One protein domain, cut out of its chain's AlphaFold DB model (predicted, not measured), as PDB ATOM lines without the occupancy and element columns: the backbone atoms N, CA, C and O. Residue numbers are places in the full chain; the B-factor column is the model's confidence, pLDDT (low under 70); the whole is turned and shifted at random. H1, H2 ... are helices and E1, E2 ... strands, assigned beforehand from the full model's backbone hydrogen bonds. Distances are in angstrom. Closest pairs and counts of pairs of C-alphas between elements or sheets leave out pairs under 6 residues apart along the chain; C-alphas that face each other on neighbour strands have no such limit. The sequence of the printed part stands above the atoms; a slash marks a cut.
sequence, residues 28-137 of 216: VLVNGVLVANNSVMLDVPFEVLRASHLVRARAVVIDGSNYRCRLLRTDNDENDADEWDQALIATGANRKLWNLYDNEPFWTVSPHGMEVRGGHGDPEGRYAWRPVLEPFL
ATOM      1  N   VAL A  28     -36.393 -28.260 -21.412       93.69
ATOM      2  CA  VAL A  28     -35.284 -29.060 -20.896       93.69
ATOM      3  C   VAL A  28     -34.987 -30.160 -21.906       93.69
ATOM      4  O   VAL A  28     -35.900 -30.870 -22.329       93.69
ATOM      5  N   LEU A  29     -33.720 -30.296 -22.294       93.31
ATOM      6  CA  LEU A  29     -33.257 -31.423 -23.097       93.31
ATOM      7  C   LEU A  29     -33.103 -32.650 -22.195       93.31
ATOM      8  O   LEU A  29     -32.330 -32.616 -21.241       93.31
ATOM      9  N   VAL A  30     -33.843 -33.711 -22.496       90.69
ATOM     10  CA  VAL A  30     -33.785 -34.993 -21.786       90.69
ATOM     11  C   VAL A  30     -33.940 -36.107 -22.811       90.69
ATOM     12  O   VAL A  30     -34.891 -36.082 -23.589       90.69
ATOM     13  N   ASN A  31     -33.041 -37.093 -22.802       88.12
ATOM     14  CA  ASN A  31     -33.147 -38.317 -23.604       88.12
ATOM     15  C   ASN A  31     -33.430 -38.043 -25.092       88.12
ATOM     16  O   ASN A  31     -34.235 -38.720 -25.731       88.12
ATOM     17  N   GLY A  32     -32.780 -37.022 -25.653       90.12
ATOM     18  CA  GLY A  32     -32.921 -36.688 -27.068       90.12
ATOM     19  C   GLY A  32     -34.196 -35.917 -27.450       90.12
ATOM     20  O   GLY A  32     -34.458 -35.738 -28.640       90.12
ATOM     21  N   VAL A  33     -34.991 -35.445 -26.484       94.38
ATOM     22  CA  VAL A  33     -36.194 -34.630 -26.732       94.38
ATOM     23  C   VAL A  33     -36.208 -33.364 -25.880       94.38
ATOM     24  O   VAL A  33     -35.564 -33.283 -24.837       94.38
ATOM     25  N   LEU A  34     -36.959 -32.354 -26.320       96.19
ATOM     26  CA  LEU A  34     -37.173 -31.122 -25.560       96.19
ATOM     27  C   LEU A  34     -38.510 -31.204 -24.828       96.19
ATOM     28  O   LEU A  34     -39.562 -31.171 -25.465       96.19
ATOM     29  N   VAL A  35     -38.488 -31.266 -23.501       95.88
ATOM     30  CA  VAL A  35     -39.695 -31.268 -22.663       95.88
ATOM     31  C   VAL A  35     -39.908 -29.868 -22.104       95.88
ATOM     32  O   VAL A  35     -38.994 -29.296 -21.511       95.88
ATOM     33  N   ALA A  36     -41.098 -29.292 -22.282       95.56
ATOM     34  CA  ALA A  36     -41.393 -27.982 -21.711       95.56
ATOM     35  C   ALA A  36     -41.252 -28.027 -20.183       95.56
ATOM     36  O   ALA A  36     -41.797 -28.908 -19.513       95.56
ATOM     37  N   ASN A  37     -40.495 -27.081 -19.630       93.38
ATOM     38  CA  ASN A  37     -40.225 -27.060 -18.194       93.38
ATOM     39  C   ASN A  37     -41.437 -26.562 -17.387       93.38
ATOM     40  O   ASN A  37     -41.582 -26.885 -16.212       93.38
ATOM     41  N   ASN A  38     -42.312 -25.810 -18.051       91.50
ATOM     42  CA  ASN A  38     -43.596 -25.330 -17.576       91.50
ATOM     43  C   ASN A  38     -44.709 -25.932 -18.426       91.50
ATOM     44  O   ASN A  38     -44.520 -26.218 -19.611       91.50
ATOM     45  N   SER A  39     -45.897 -26.047 -17.846       91.31
ATOM     46  CA  SER A  39     -47.088 -26.198 -18.669       91.31
ATOM     47  C   SER A  39     -47.362 -24.889 -19.410       91.31
ATOM     48  O   SER A  39     -47.155 -23.797 -18.886       91.31
ATOM     49  N   VAL A  40     -47.785 -25.003 -20.664       91.81
ATOM     50  CA  VAL A  40     -47.890 -23.878 -21.605       91.81
ATOM     51  C   VAL A  40     -49.317 -23.340 -21.679       91.81
ATOM     52  O   VAL A  40     -49.536 -22.181 -22.020       91.81
ATOM     53  N   MET A  41     -50.298 -24.180 -21.359       92.25
ATOM     54  CA  MET A  41     -51.709 -23.816 -21.317       92.25
ATOM     55  C   MET A  41     -52.401 -24.624 -20.225       92.25
ATOM     56  O   MET A  41     -52.119 -25.813 -20.085       92.25
ATOM     57  N   LEU A  42     -53.284 -23.982 -19.466       90.25
ATOM     58  CA  LEU A  42     -54.023 -24.593 -18.361       90.25
ATOM     59  C   LEU A  42     -55.451 -24.930 -18.791       90.25
ATOM     60  O   LEU A  42     -55.920 -24.445 -19.821       90.25
ATOM     61  N   ASP A  43     -56.125 -25.765 -18.002       90.00
ATOM     62  CA  ASP A  43     -57.542 -26.116 -18.162       90.00
ATOM     63  C   ASP A  43     -57.929 -26.645 -19.555       90.00
ATOM     64  O   ASP A  43     -59.046 -26.438 -20.047       90.00
ATOM     65  N   VAL A  44     -57.006 -27.354 -20.208       92.19
ATOM     66  CA  VAL A  44     -57.191 -27.850 -21.572       92.19
ATOM     67  C   VAL A  44     -57.953 -29.175 -21.527       92.19
ATOM     68  O   VAL A  44     -57.516 -30.098 -20.847       92.19
ATOM     69  N   PRO A  45     -59.069 -29.347 -22.257       92.69
ATOM     70  CA  PRO A  45     -59.680 -30.663 -22.428       92.69
ATOM     71  C   PRO A  45     -58.841 -31.542 -23.363       92.69
ATOM     72  O   PRO A  45     -58.381 -31.074 -24.409       92.69
ATOM     73  N   PHE A  46     -58.722 -32.840 -23.073       92.94
ATOM     74  CA  PHE A  46     -57.983 -33.780 -23.934       92.94
ATOM     75  C   PHE A  46     -58.471 -33.767 -25.393       92.94
ATOM     76  O   PHE A  46     -57.690 -33.866 -26.337       92.94
ATOM     77  N   GLU A  47     -59.776 -33.590 -25.587       91.88
ATOM     78  CA  GLU A  47     -60.421 -33.514 -26.898       91.88
ATOM     79  C   GLU A  47     -59.908 -32.359 -27.765       91.88
ATOM     80  O   GLU A  47     -59.751 -32.513 -28.978       91.88
ATOM     81  N   VAL A  48     -59.559 -31.232 -27.141       93.88
ATOM     82  CA  VAL A  48     -58.964 -30.078 -27.824       93.88
ATOM     83  C   VAL A  48     -57.551 -30.414 -28.297       93.88
ATOM     84  O   VAL A  48     -57.208 -30.150 -29.451       93.88
ATOM     85  N   LEU A  49     -56.745 -31.078 -27.461       94.94
ATOM     86  CA  LEU A  49     -55.409 -31.553 -27.846       94.94
ATOM     87  C   LEU A  49     -55.477 -32.592 -28.968       94.94
ATOM     88  O   LEU A  49     -54.664 -32.560 -29.897       94.94
ATOM     89  N   ARG A  50     -56.461 -33.499 -28.911       94.00
ATOM     90  CA  ARG A  50     -56.688 -34.523 -29.938       94.00
ATOM     91  C   ARG A  50     -57.061 -33.899 -31.277       94.00
ATOM     92  O   ARG A  50     -56.449 -34.244 -32.286       94.00
ATOM     93  N   ALA A  51     -58.017 -32.973 -31.280       93.94
ATOM     94  CA  ALA A  51     -58.430 -32.244 -32.476       93.94
ATOM     95  C   ALA A  51     -57.313 -31.347 -33.034       93.94
ATOM     96  O   ALA A  51     -57.176 -31.223 -34.245       93.94
ATOM     97  N   SER A  52     -56.462 -30.800 -32.161       94.31
ATOM     98  CA  SER A  52     -55.275 -30.022 -32.542       94.31
ATOM     99  C   SER A  52     -54.096 -30.897 -32.997       94.31
ATOM    100  O   SER A  52     -53.016 -30.376 -33.266       94.31
ATOM    101  N   HIS A  53     -54.258 -32.224 -33.065       94.44
ATOM    102  CA  HIS A  53     -53.216 -33.199 -33.415       94.44
ATOM    103  C   HIS A  53     -51.990 -33.222 -32.479       94.44
ATOM    104  O   HIS A  53     -50.953 -33.781 -32.826       94.44
ATOM    105  N   LEU A  54     -52.110 -32.679 -31.265       95.69
ATOM    106  CA  LEU A  54     -51.019 -32.553 -30.292       95.69
ATOM    107  C   LEU A  54     -50.841 -33.788 -29.397       95.69
ATOM    108  O   LEU A  54     -49.913 -33.832 -28.601       95.69
ATOM    109  N   VAL A  55     -51.702 -34.804 -29.515       95.00
ATOM    110  CA  VAL A  55     -51.599 -36.025 -28.695       95.00
ATOM    111  C   VAL A  55     -50.421 -36.897 -29.136       95.00
ATOM    112  O   VAL A  55     -49.533 -37.178 -28.339       95.00
ATOM    113  N   ARG A  56     -50.390 -37.333 -30.406       89.06
ATOM    114  CA  ARG A  56     -49.381 -38.300 -30.890       89.06
ATOM    115  C   ARG A  56     -48.177 -37.634 -31.547       89.06
ATOM    116  O   ARG A  56     -47.051 -38.033 -31.263       89.06
ATOM    117  N   ALA A  57     -48.428 -36.685 -32.448       91.69
ATOM    118  CA  ALA A  57     -47.429 -35.845 -33.105       91.69
ATOM    119  C   ALA A  57     -48.118 -34.867 -34.071       91.69
ATOM    120  O   ALA A  57     -48.809 -35.296 -34.997       91.69
ATOM    121  N   ARG A  58     -47.833 -33.573 -33.924       95.88
ATOM    122  CA  ARG A  58     -48.086 -32.528 -34.922       95.88
ATOM    123  C   ARG A  58     -46.754 -31.998 -35.425       95.88
ATOM    124  O   ARG A  58     -45.915 -31.606 -34.621       95.88
ATOM    125  N   ALA A  59     -46.559 -31.948 -36.739       97.06
ATOM    126  CA  ALA A  59     -45.402 -31.254 -37.297       97.06
ATOM    127  C   ALA A  59     -45.529 -29.743 -37.043       97.06
ATOM    128  O   ALA A  59     -46.561 -29.145 -37.356       97.06
ATOM    129  N   VAL A  60     -44.485 -29.143 -36.481       97.00
ATOM    130  CA  VAL A  60     -44.381 -27.704 -36.223       97.00
ATOM    131  C   VAL A  60     -43.020 -27.197 -36.686       97.00
ATOM    132  O   VAL A  60     -42.031 -27.932 -36.656       97.00
ATOM    133  N   VAL A  61     -42.981 -25.938 -37.112       96.69
ATOM    134  CA  VAL A  61     -41.740 -25.223 -37.418       96.69
ATOM    135  C   VAL A  61     -41.548 -24.179 -36.331       96.69
ATOM    136  O   VAL A  61     -42.449 -23.375 -36.101       96.69
ATOM    137  N   ILE A  62     -40.408 -24.240 -35.647       95.19
ATOM    138  CA  ILE A  62     -40.037 -23.312 -34.579       95.19
ATOM    139  C   ILE A  62     -38.631 -22.819 -34.875       95.19
ATOM    140  O   ILE A  62     -37.686 -23.600 -35.006       95.19
ATOM    141  N   ASP A  63     -38.511 -21.510 -35.024       92.81
ATOM    142  CA  ASP A  63     -37.288 -20.800 -35.364       92.81
ATOM    143  C   ASP A  63     -36.633 -21.329 -36.654       92.81
ATOM    144  O   ASP A  63     -35.426 -21.199 -36.864       92.81
ATOM    145  N   GLY A  64     -37.443 -21.873 -37.566       93.88
ATOM    146  CA  GLY A  64     -37.009 -22.468 -38.831       93.88
ATOM    147  C   GLY A  64     -36.611 -23.945 -38.755       93.88
ATOM    148  O   GLY A  64     -36.390 -24.535 -39.812       93.88
ATOM    149  N   SER A  65     -36.539 -24.542 -37.563       96.25
ATOM    150  CA  SER A  65     -36.302 -25.978 -37.348       96.25
ATOM    151  C   SER A  65     -37.625 -26.737 -37.234       96.25
ATOM    152  O   SER A  65     -38.617 -26.199 -36.749       96.25
ATOM    153  N   ASN A  66     -37.652 -27.988 -37.687       97.19
ATOM    154  CA  ASN A  66     -38.857 -28.809 -37.713       97.19
ATOM    155  C   ASN A  66     -38.871 -29.818 -36.566       97.19
ATOM    156  O   ASN A  66     -37.919 -30.589 -36.384       97.19
ATOM    157  N   TYR A  67     -40.004 -29.861 -35.871       98.00
ATOM    158  CA  TYR A  67     -40.239 -30.733 -34.729       98.00
ATOM    159  C   TYR A  67     -41.577 -31.459 -34.847       98.00
ATOM    160  O   TYR A  67     -42.528 -30.962 -35.456       98.00
ATOM    161  N   ARG A  68     -41.680 -32.628 -34.217       97.69
ATOM    162  CA  ARG A  68     -42.961 -33.232 -33.851       97.69
ATOM    163  C   ARG A  68     -43.307 -32.766 -32.446       97.69
ATOM    164  O   ARG A  68     -42.613 -33.111 -31.498       97.69
ATOM    165  N   CYS A  69     -44.372 -31.987 -32.325       97.81
ATOM    166  CA  CYS A  69     -44.938 -31.582 -31.048       97.81
ATOM    167  C   CYS A  69     -45.970 -32.616 -30.589       97.81
ATOM    168  O   CYS A  69     -46.867 -32.977 -31.358       97.81
ATOM    169  N   ARG A  70     -45.831 -33.115 -29.360       96.94
ATOM    170  CA  ARG A  70     -46.711 -34.146 -28.797       96.94
ATOM    171  C   ARG A  70     -46.835 -34.048 -27.275       96.94
ATOM    172  O   ARG A  70     -46.145 -33.246 -26.649       96.94
ATOM    173  N   LEU A  71     -47.681 -34.894 -26.692       97.00
ATOM    174  CA  LEU A  71     -47.694 -35.147 -25.253       97.00
ATOM    175  C   LEU A  71     -46.525 -36.043 -24.825       97.00
ATOM    176  O   LEU A  71     -46.002 -36.824 -25.630       97.00
ATOM    177  N   LEU A  72     -46.163 -35.938 -23.544       95.62
ATOM    178  CA  LEU A  72     -45.353 -36.933 -22.838       95.62
ATOM    179  C   LEU A  72     -46.041 -38.299 -22.913       95.62
ATOM    180  O   LEU A  72     -47.265 -38.395 -22.759       95.62
ATOM    181  N   ARG A  73     -45.254 -39.337 -23.176       94.12
ATOM    182  CA  ARG A  73     -45.724 -40.715 -23.267       94.12
ATOM    183  C   ARG A  73     -45.549 -41.414 -21.933       94.12
ATOM    184  O   ARG A  73     -44.513 -41.259 -21.289       94.12
ATOM    185  N   THR A  74     -46.567 -42.177 -21.570       89.88
ATOM    186  CA  THR A  74     -46.518 -43.104 -20.450       89.88
ATOM    187  C   THR A  74     -46.393 -44.533 -20.957       89.88
ATOM    188  O   THR A  74     -46.849 -44.870 -22.061       89.88
ATOM    189  N   ASP A  75     -45.716 -45.352 -20.168       79.50
ATOM    190  CA  ASP A  75     -45.408 -46.729 -20.523       79.50
ATOM    191  C   ASP A  75     -46.575 -47.646 -20.133       79.50
ATOM    192  O   ASP A  75     -47.478 -47.268 -19.389       79.50
ATOM    193  N   ASN A  76     -46.586 -48.868 -20.666       68.12
ATOM    194  CA  ASN A  76     -47.641 -49.841 -20.353       68.12
ATOM    195  C   ASN A  76     -47.425 -50.564 -19.020       68.12
ATOM    196  O   ASN A  76     -48.353 -51.204 -18.526       68.12
ATOM    197  N   ASP A  77     -46.197 -50.557 -18.508       70.19
ATOM    198  CA  ASP A  77     -45.817 -51.289 -17.311       70.19
ATOM    199  C   ASP A  77     -45.613 -50.290 -16.176       70.19
ATOM    200  O   ASP A  77     -44.778 -49.396 -16.276       70.19
ATOM    201  N   GLU A  78     -46.365 -50.449 -15.087       65.69
ATOM    202  CA  GLU A  78     -46.238 -49.610 -13.888       65.69
ATOM    203  C   GLU A  78     -44.830 -49.686 -13.262       65.69
ATOM    204  O   GLU A  78     -44.494 -48.863 -12.410       65.69
ATOM    205  N   ASN A  79     -44.012 -50.670 -13.661       69.31
ATOM    206  CA  ASN A  79     -42.631 -50.826 -13.207       69.31
ATOM    207  C   ASN A  79     -41.595 -50.113 -14.091       69.31
ATOM    208  O   ASN A  79     -40.453 -49.962 -13.649       69.31
ATOM    209  N   ASP A  80     -41.963 -49.692 -15.304       79.81
ATOM    210  CA  ASP A  80     -41.066 -48.967 -16.202       79.81
ATOM    211  C   ASP A  80     -41.211 -47.454 -15.985       79.81
ATOM    212  O   ASP A  80     -42.307 -46.911 -15.836       79.81
ATOM    213  N   ALA A  81     -40.070 -46.766 -15.914       83.44
ATOM    214  CA  ALA A  81     -40.049 -45.316 -15.783       83.44
ATOM    215  C   ALA A  81     -40.455 -44.687 -17.115       83.44
ATOM    216  O   ALA A  81     -39.703 -44.794 -18.083       83.44
ATOM    217  N   ASP A  82     -41.576 -43.972 -17.136       91.44
ATOM    218  CA  ASP A  82     -42.022 -43.298 -18.348       91.44
ATOM    219  C   ASP A  82     -41.216 -42.040 -18.691       91.44
ATOM    220  O   ASP A  82     -40.293 -41.654 -17.974       91.44
ATOM    221  N   GLU A  83     -41.548 -41.362 -19.793       93.38
ATOM    222  CA  GLU A  83     -40.798 -40.175 -20.227       93.38
ATOM    223  C   GLU A  83     -40.746 -39.071 -19.159       93.38
ATOM    224  O   GLU A  83     -39.755 -38.342 -19.071       93.38
ATOM    225  N   TRP A  84     -41.792 -38.939 -18.338       92.62
ATOM    226  CA  TRP A  84     -41.812 -37.961 -17.258       92.62
ATOM    227  C   TRP A  84     -40.950 -38.413 -16.075       92.62
ATOM    228  O   TRP A  84     -40.155 -37.623 -15.559       92.62
ATOM    229  N   ASP A  85     -41.045 -39.683 -15.683       91.25
ATOM    230  CA  ASP A  85     -40.225 -40.265 -14.619       91.25
ATOM    231  C   ASP A  85     -38.735 -40.214 -14.991       91.25
ATOM    232  O   ASP A  85     -37.902 -39.786 -14.190       91.25
ATOM    233  N   GLN A  86     -38.396 -40.541 -16.239       91.62
ATOM    234  CA  GLN A  86     -37.046 -40.423 -16.789       91.62
ATOM    235  C   GLN A  86     -36.541 -38.977 -16.771       91.62
ATOM    236  O   GLN A  86     -35.394 -38.739 -16.391       91.62
ATOM    237  N   ALA A  87     -37.382 -38.000 -17.126       92.06
ATOM    238  CA  ALA A  87     -37.021 -36.586 -17.066       92.06
ATOM    239  C   ALA A  87     -36.739 -36.115 -15.638       92.06
ATOM    240  O   ALA A  87     -35.772 -35.381 -15.403       92.06
ATOM    241  N   LEU A  88     -37.524 -36.576 -14.663       91.56
ATOM    242  CA  LEU A  88     -37.246 -36.321 -13.255       91.56
ATOM    243  C   LEU A  88     -35.943 -36.993 -12.818       91.56
ATOM    244  O   LEU A  88     -35.104 -36.323 -12.224       91.56
ATOM    245  N   ILE A  89     -35.721 -38.266 -13.146       91.06
ATOM    246  CA  ILE A  89     -34.491 -38.990 -12.787       91.06
ATOM    247  C   ILE A  89     -33.253 -38.288 -13.366       91.06
ATOM    248  O   ILE A  89     -32.328 -37.970 -12.618       91.06
ATOM    249  N   ALA A  90     -33.264 -37.967 -14.663       88.88
ATOM    250  CA  ALA A  90     -32.140 -37.349 -15.371       88.88
ATOM    251  C   ALA A  90     -31.763 -35.962 -14.826       88.88
ATOM    252  O   ALA A  90     -30.612 -35.541 -14.909       88.88
ATOM    253  N   THR A  91     -32.724 -35.246 -14.239       89.94
ATOM    254  CA  THR A  91     -32.531 -33.882 -13.722       89.94
ATOM    255  C   THR A  91     -32.452 -33.815 -12.195       89.94
ATOM    256  O   THR A  91     -32.481 -32.721 -11.620       89.94
ATOM    257  N   GLY A  92     -32.385 -34.964 -11.513       90.38
ATOM    258  CA  GLY A  92     -32.351 -35.038 -10.049       90.38
ATOM    259  C   GLY A  92     -33.637 -34.544  -9.378       90.38
ATOM    260  O   GLY A  92     -33.590 -33.964  -8.294       90.38
ATOM    261  N   ALA A  93     -34.779 -34.716 -10.047       88.44
ATOM    262  CA  ALA A  93     -36.111 -34.285  -9.631       88.44
ATOM    263  C   ALA A  93     -36.152 -32.805  -9.212       88.44
ATOM    264  O   ALA A  93     -36.806 -32.416  -8.237       88.44
ATOM    265  N   ASN A  94     -35.419 -31.959  -9.942       89.06
ATOM    266  CA  ASN A  94     -35.248 -30.558  -9.594       89.06
ATOM    267  C   ASN A  94     -36.574 -29.783  -9.716       89.06
ATOM    268  O   ASN A  94     -36.975 -29.341 -10.792       89.06
ATOM    269  N   ARG A  95     -37.237 -29.561  -8.574       84.81
ATOM    270  CA  ARG A  95     -38.525 -28.851  -8.491       84.81
ATOM    271  C   ARG A  95     -38.478 -27.426  -9.048       84.81
ATOM    272  O   ARG A  95     -39.486 -26.967  -9.577       84.81
ATOM    273  N   LYS A  96     -37.330 -26.737  -8.939       88.38
ATOM    274  CA  LYS A  96     -37.131 -25.390  -9.506       88.38
ATOM    275  C   LYS A  96     -37.131 -25.430 -11.028       88.38
ATOM    276  O   LYS A  96     -37.740 -24.567 -11.644       88.38
ATOM    277  N   LEU A  97     -36.459 -26.421 -11.612       90.38
ATOM    278  CA  LEU A  97     -36.346 -26.573 -13.061       90.38
ATOM    279  C   LEU A  97     -37.714 -26.819 -13.706       90.38
ATOM    280  O   LEU A  97     -38.067 -26.142 -14.666       90.38
ATOM    281  N   TRP A  98     -38.478 -27.757 -13.144       89.94
ATOM    282  CA  TRP A  98     -39.754 -28.241 -13.686       89.94
ATOM    283  C   TRP A  98     -40.995 -27.463 -13.234       89.94
ATOM    284  O   TRP A  98     -42.121 -27.906 -13.483       89.94
ATOM    285  N   ASN A  99     -40.777 -26.359 -12.515       84.62
ATOM    286  CA  ASN A  99     -41.801 -25.502 -11.927       84.62
ATOM    287  C   ASN A  99     -42.936 -26.282 -11.226       84.62
ATOM    288  O   ASN A  99     -44.117 -26.012 -11.415       84.62
ATOM    289  N   LEU A 100     -42.582 -27.284 -10.411       74.00
ATOM    290  CA  LEU A 100     -43.545 -28.206  -9.778       74.00
ATOM    291  C   LEU A 100     -44.141 -27.667  -8.470       74.00
ATOM    292  O   LEU A 100     -44.468 -28.445  -7.569       74.00
ATOM    293  N   TYR A 101     -44.214 -26.347  -8.297       65.81
ATOM    294  CA  TYR A 101     -44.639 -25.756  -7.024       65.81
ATOM    295  C   TYR A 101     -46.116 -25.993  -6.719       65.81
ATOM    296  O   TYR A 101     -46.443 -26.190  -5.551       65.81
ATOM    297  N   ASP A 102     -46.947 -26.111  -7.753       64.25
ATOM    298  CA  ASP A 102     -48.400 -26.202  -7.598       64.25
ATOM    299  C   ASP A 102     -48.960 -27.621  -7.790       64.25
ATOM    300  O   ASP A 102     -50.174 -27.804  -7.760       64.25
ATOM    301  N   ASN A 103     -48.094 -28.638  -7.956       70.44
ATOM    302  CA  ASN A 103     -48.494 -30.012  -8.315       70.44
ATOM    303  C   ASN A 103     -49.548 -30.017  -9.435       70.44
ATOM    304  O   ASN A 103     -50.567 -30.701  -9.350       70.44
ATOM    305  N   GLU A 104     -49.327 -29.178 -10.445       84.38
ATOM    306  CA  GLU A 104     -50.279 -28.975 -11.521       84.38
ATOM    307  C   GLU A 104     -50.397 -30.255 -12.360       84.38
ATOM    308  O   GLU A 104     -49.406 -30.678 -12.969       84.38
ATOM    309  N   PRO A 105     -51.580 -30.892 -12.396       89.94
ATOM    310  CA  PRO A 105     -51.788 -32.064 -13.222       89.94
ATOM    311  C   PRO A 105     -51.782 -31.691 -14.710       89.94
ATOM    312  O   PRO A 105     -52.413 -30.719 -15.133       89.94
ATOM    313  N   PHE A 106     -51.099 -32.491 -15.524       93.00
ATOM    314  CA  PHE A 106     -50.998 -32.293 -16.967       93.00
ATOM    315  C   PHE A 106     -51.272 -33.581 -17.739       93.00
ATOM    316  O   PHE A 106     -51.063 -34.691 -17.242       93.00
ATOM    317  N   TRP A 107     -51.730 -33.415 -18.979       94.81
ATOM    318  CA  TRP A 107     -52.019 -34.533 -19.868       94.81
ATOM    319  C   TRP A 107     -50.761 -35.281 -20.292       94.81
ATOM    320  O   TRP A 107     -49.782 -34.687 -20.751       94.81
ATOM    321  N   THR A 108     -50.861 -36.601 -20.260       94.44
ATOM    322  CA  THR A 108     -49.938 -37.543 -20.887       94.44
ATOM    323  C   THR A 108     -50.728 -38.533 -21.748       94.44
ATOM    324  O   THR A 108     -51.964 -38.488 -21.817       94.44
ATOM    325  N   VAL A 109     -50.031 -39.390 -22.490       94.06
ATOM    326  CA  VAL A 109     -50.669 -40.395 -23.345       94.06
ATOM    327  C   VAL A 109     -49.994 -41.755 -23.207       94.06
ATOM    328  O   VAL A 109     -48.796 -41.874 -23.450       94.06
ATOM    329  N   SER A 110     -50.782 -42.785 -22.906       90.44
ATOM    330  CA  SER A 110     -50.359 -44.182 -22.985       90.44
ATOM    331  C   SER A 110     -50.855 -44.834 -24.274       90.44
ATOM    332  O   SER A 110     -51.714 -44.297 -24.989       90.44
ATOM    333  N   PRO A 111     -50.386 -46.049 -24.587       86.19
ATOM    334  CA  PRO A 111     -51.005 -46.889 -25.606       86.19
ATOM    335  C   PRO A 111     -52.500 -47.177 -25.371       86.19
ATOM    336  O   PRO A 111     -53.197 -47.514 -26.333       86.19
ATOM    337  N   HIS A 112     -53.008 -47.017 -24.142       84.12
ATOM    338  CA  HIS A 112     -54.416 -47.228 -23.788       84.12
ATOM    339  C   HIS A 112     -55.279 -45.965 -23.864       84.12
ATOM    340  O   HIS A 112     -56.503 -46.078 -23.977       84.12
ATOM    341  N   GLY A 113     -54.680 -44.772 -23.865       87.06
ATOM    342  CA  GLY A 113     -55.419 -43.528 -24.035       87.06
ATOM    343  C   GLY A 113     -54.819 -42.352 -23.280       87.06
ATOM    344  O   GLY A 113     -53.605 -42.214 -23.172       87.06
ATOM    345  N   MET A 114     -55.695 -41.457 -22.828       91.19
ATOM    346  CA  MET A 114     -55.299 -40.282 -22.057       91.19
ATOM    347  C   MET A 114     -54.938 -40.673 -20.625       91.19
ATOM    348  O   MET A 114     -55.663 -41.446 -19.999       91.19
ATOM    349  N   GLU A 115     -53.873 -40.081 -20.107       91.06
ATOM    350  CA  GLU A 115     -53.444 -40.213 -18.718       91.06
ATOM    351  C   GLU A 115     -53.064 -38.845 -18.149       91.06
ATOM    352  O   GLU A 115     -53.042 -37.836 -18.862       91.06
ATOM    353  N   VAL A 116     -52.833 -38.796 -16.838       90.81
ATOM    354  CA  VAL A 116     -52.553 -37.561 -16.104       90.81
ATOM    355  C   VAL A 116     -51.371 -37.795 -15.176       90.81
ATOM    356  O   VAL A 116     -51.348 -38.767 -14.421       90.81
ATOM    357  N   ARG A 117     -50.400 -36.882 -15.206       88.56
ATOM    358  CA  ARG A 117     -49.252 -36.847 -14.286       88.56
ATOM    359  C   ARG A 117     -49.208 -35.508 -13.553       88.56
ATOM    360  O   ARG A 117     -49.905 -34.573 -13.928       88.56
ATOM    361  N   GLY A 118     -48.385 -35.408 -12.507       79.25
ATOM    362  CA  GLY A 118     -48.048 -34.131 -11.856       79.25
ATOM    363  C   GLY A 118     -48.897 -33.724 -10.647       79.25
ATOM    364  O   GLY A 118     -48.483 -32.819  -9.927       79.25
ATOM    365  N   GLY A 119     -50.008 -34.407 -10.354       77.19
ATOM    366  CA  GLY A 119     -50.875 -34.056  -9.226       77.19
ATOM    367  C   GLY A 119     -52.128 -34.917  -9.103       77.19
ATOM    368  O   GLY A 119     -52.241 -35.969  -9.731       77.19
ATOM    369  N   HIS A 120     -53.075 -34.468  -8.277       72.00
ATOM    370  CA  HIS A 120     -54.392 -35.099  -8.176       72.00
ATOM    371  C   HIS A 120     -55.256 -34.749  -9.389       72.00
ATOM    372  O   HIS A 120     -55.257 -33.611  -9.849       72.00
ATOM    373  N   GLY A 121     -56.012 -35.731  -9.882       68.00
ATOM    374  CA  GLY A 121     -56.954 -35.525 -10.976       68.00
ATOM    375  C   GLY A 121     -58.068 -34.535 -10.615       68.00
ATOM    376  O   GLY A 121     -58.626 -34.574  -9.519       68.00
ATOM    377  N   ASP A 122     -58.404 -33.683 -11.575       72.62
ATOM    378  CA  ASP A 122     -59.576 -32.824 -11.624       72.62
ATOM    379  C   ASP A 122     -60.751 -33.662 -12.168       72.62
ATOM    380  O   ASP A 122     -60.632 -34.224 -13.269       72.62
ATOM    381  N   PRO A 123     -61.875 -33.770 -11.431       73.44
ATOM    382  CA  PRO A 123     -63.087 -34.445 -11.892       73.44
ATOM    383  C   PRO A 123     -63.641 -33.917 -13.223       73.44
ATOM    384  O   PRO A 123     -64.318 -34.662 -13.931       73.44
ATOM    385  N   GLU A 124     -63.377 -32.655 -13.571       78.56
ATOM    386  CA  GLU A 124     -63.820 -32.042 -14.826       78.56
ATOM    387  C   GLU A 124     -62.979 -32.467 -16.036       78.56
ATOM    388  O   GLU A 124     -63.350 -32.173 -17.175       78.56
ATOM    389  N   GLY A 125     -61.864 -33.178 -15.819       82.62
ATOM    390  CA  GLY A 125     -60.997 -33.647 -16.897       82.62
ATOM    391  C   GLY A 125     -60.384 -32.486 -17.679       82.62
ATOM    392  O   GLY A 125     -60.368 -32.503 -18.911       82.62
ATOM    393  N   ARG A 126     -59.932 -31.455 -16.964       84.56
ATOM    394  CA  ARG A 126     -59.229 -30.294 -17.507       84.56
ATOM    395  C   ARG A 126     -57.859 -30.252 -16.863       84.56
ATOM    396  O   ARG A 126     -57.742 -30.157 -15.650       84.56
ATOM    397  N   TYR A 127     -56.830 -30.370 -17.687       92.31
ATOM    398  CA  TYR A 127     -55.455 -30.454 -17.214       92.31
ATOM    399  C   TYR A 127     -54.560 -29.578 -18.058       92.31
ATOM    400  O   TYR A 127     -54.908 -29.171 -19.172       92.31
ATOM    401  N   ALA A 128     -53.386 -29.293 -17.520       93.12
ATOM    402  CA  ALA A 128     -52.425 -28.484 -18.223       93.12
ATOM    403  C   ALA A 128     -51.833 -29.236 -19.429       93.12
ATOM    404  O   ALA A 128     -51.792 -30.470 -19.494       93.12
ATOM    405  N   TRP A 129     -51.369 -28.478 -20.417       94.31
ATOM    406  CA  TRP A 129     -50.660 -28.987 -21.580       94.31
ATOM    407  C   TRP A 129     -49.169 -28.679 -21.464       94.31
ATOM    408  O   TRP A 129     -48.762 -27.516 -21.437       94.31
ATOM    409  N   ARG A 130     -48.353 -29.735 -21.439       94.88
ATOM    410  CA  ARG A 130     -46.890 -29.671 -21.407       94.88
ATOM    411  C   ARG A 130     -46.323 -30.331 -22.670       94.88
ATOM    412  O   ARG A 130     -46.323 -31.558 -22.756       94.88
ATOM    413  N   PRO A 131     -45.904 -29.552 -23.683       96.25
ATOM    414  CA  PRO A 131     -45.448 -30.117 -24.944       96.25
ATOM    415  C   PRO A 131     -44.062 -30.755 -24.839       96.25
ATOM    416  O   PRO A 131     -43.173 -30.262 -24.143       96.25
ATOM    417  N   VAL A 132     -43.878 -31.807 -25.632       97.50
ATOM    418  CA  VAL A 132     -42.584 -32.396 -25.978       97.50
ATOM    419  C   VAL A 132     -42.309 -32.121 -27.449       97.50
ATOM    420  O   VAL A 132     -43.198 -32.304 -28.285       97.50
ATOM    421  N   LEU A 133     -41.085 -31.704 -27.772       97.56
ATOM    422  CA  LEU A 133     -40.614 -31.549 -29.143       97.56
ATOM    423  C   LEU A 133     -39.585 -32.628 -29.465       97.56
ATOM    424  O   LEU A 133     -38.514 -32.689 -28.860       97.56
ATOM    425  N   GLU A 134     -39.904 -33.445 -30.465       96.12
ATOM    426  CA  GLU A 134     -38.951 -34.359 -31.087       96.12
ATOM    427  C   GLU A 134     -38.409 -33.712 -32.370       96.12
ATOM    428  O   GLU A 134     -39.192 -33.419 -33.282       96.12
ATOM    429  N   PRO A 135     -37.097 -33.484 -32.485       95.25
ATOM    430  CA  PRO A 135     -36.495 -32.944 -33.696       95.25
ATOM    431  C   PRO A 135     -36.621 -33.957 -34.838       95.25
ATOM    432  O   PRO A 135     -36.539 -35.170 -34.640       95.25
ATOM    433  N   PHE A 136     -36.801 -33.472 -36.063       94.38
ATOM    434  CA  PHE A 136     -36.613 -34.329 -37.240       94.38
ATOM    435  C   PHE A 136     -35.911 -33.640 -38.407       94.38
ATOM    436  O   PHE A 136     -35.421 -34.326 -39.300       94.38
ATOM    437  N   LEU A 137     -35.849 -32.304 -38.419       95.19
ATOM    438  CA  LEU A 137     -35.019 -31.564 -39.364       95.19
ATOM    439  C   LEU A 137     -34.630 -30.205 -38.779       95.19
ATOM    440  O   LEU A 137     -35.427 -29.263 -38.806       95.19
TER     441      LEU A 137
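What this domain is: This is residues 28 to 137 of the 216 residues of an uncharacterized protein of Flavonifractor plautii (UniProt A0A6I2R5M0). A strongly twisted sheet of five strands, E1 to E2 to E9 to E5 to E4, makes one side of the domain, and E8 runs on into its inner strand E9 from a second part in which the pair E3 and E8 meets the hairpin E6 and E7. H2 packs across the sheet's edge strand E1, and H1 sits by the second part, near E6, E7 and E8. The 110 printed residues hold nine named strands and two named helices, in the order E1 E2 E3 H1 E4 E5 H2 E6 E7 E8 E9; each sheet is antiparallel and the class is mixed, helices and strands. The whole is compact, with a radius of gyration of the C-alphas of 13.4 A and spans of 37 by 33 by 27 A.

How they stand to each other: In the large sheet, E9, residues 132 to 137, is the antiparallel neighbour of E5, residues 65 to 70, with N 68 and O 134 at 2.8 A. E5 forms a hairpin with edge strand E4, residues 58 to 62, with N 60 and O 67 at 2.9 A. Beside E9 runs E2, residues 33 to 36, antiparallel, with N 133 and O 34 at 2.8 A. E2 forms a hairpin with edge strand E1, residues 28 to 30, with N 28 and O 35 at 2.8 A. H2, residues 83 to 90, is on the sheet at a height of 9.6 A, over E1 and across it at 87 degrees on the local plane, which is fitted to just 6 C-alphas; the closest C-alphas of E1 and H2 are those of Val 30 and Ala 87, 5.9 A. E8, residues 126 to 129, runs on into E9 at 38 degrees across a break of 2 residues. E3, residues 41 to 45, is antiparallel to E8, with N 129 and O 41 at 2.8 A. E6, residues 106 to 110, and E7, residues 113 to 117, are a hairpin, with N 108 and O 115 at 2.9 A. The closest C-alphas of E6 and E8 are those of Phe 106 and Ala 128, 4.3 A. Residues 72 to 73 pair in parallel with residues 108 to 109 of E6. H1, residues 46 to 51, is not on the large sheet; its C-alpha 46 is 7.3 A from that of Trp 107 in E6. H1 and H2 are apart. In both helices every O i to N i+4 pair is within hydrogen-bond range.

Where its parts are: E1 begins at C-alpha 28, (-35.284, -29.060, -20.896), and E9 ends at C-alpha 137, (-35.019, -31.564, -39.364). E5 is 15.8 A long and E9 15.4 A; E6 and E7 are 13.3 A each, and H2 is 10.3 A.

The domain as a whole: The C-alphas of Pro 123 and Leu 137 are the two farthest apart, 39.4 A. The printed part has no cut. The links E5 to H2 and H2 to E6 are long. The mean pLDDT of the printed part is 89.3; residues 76, 78 to 79, 101 to 102 and 121 are under 70.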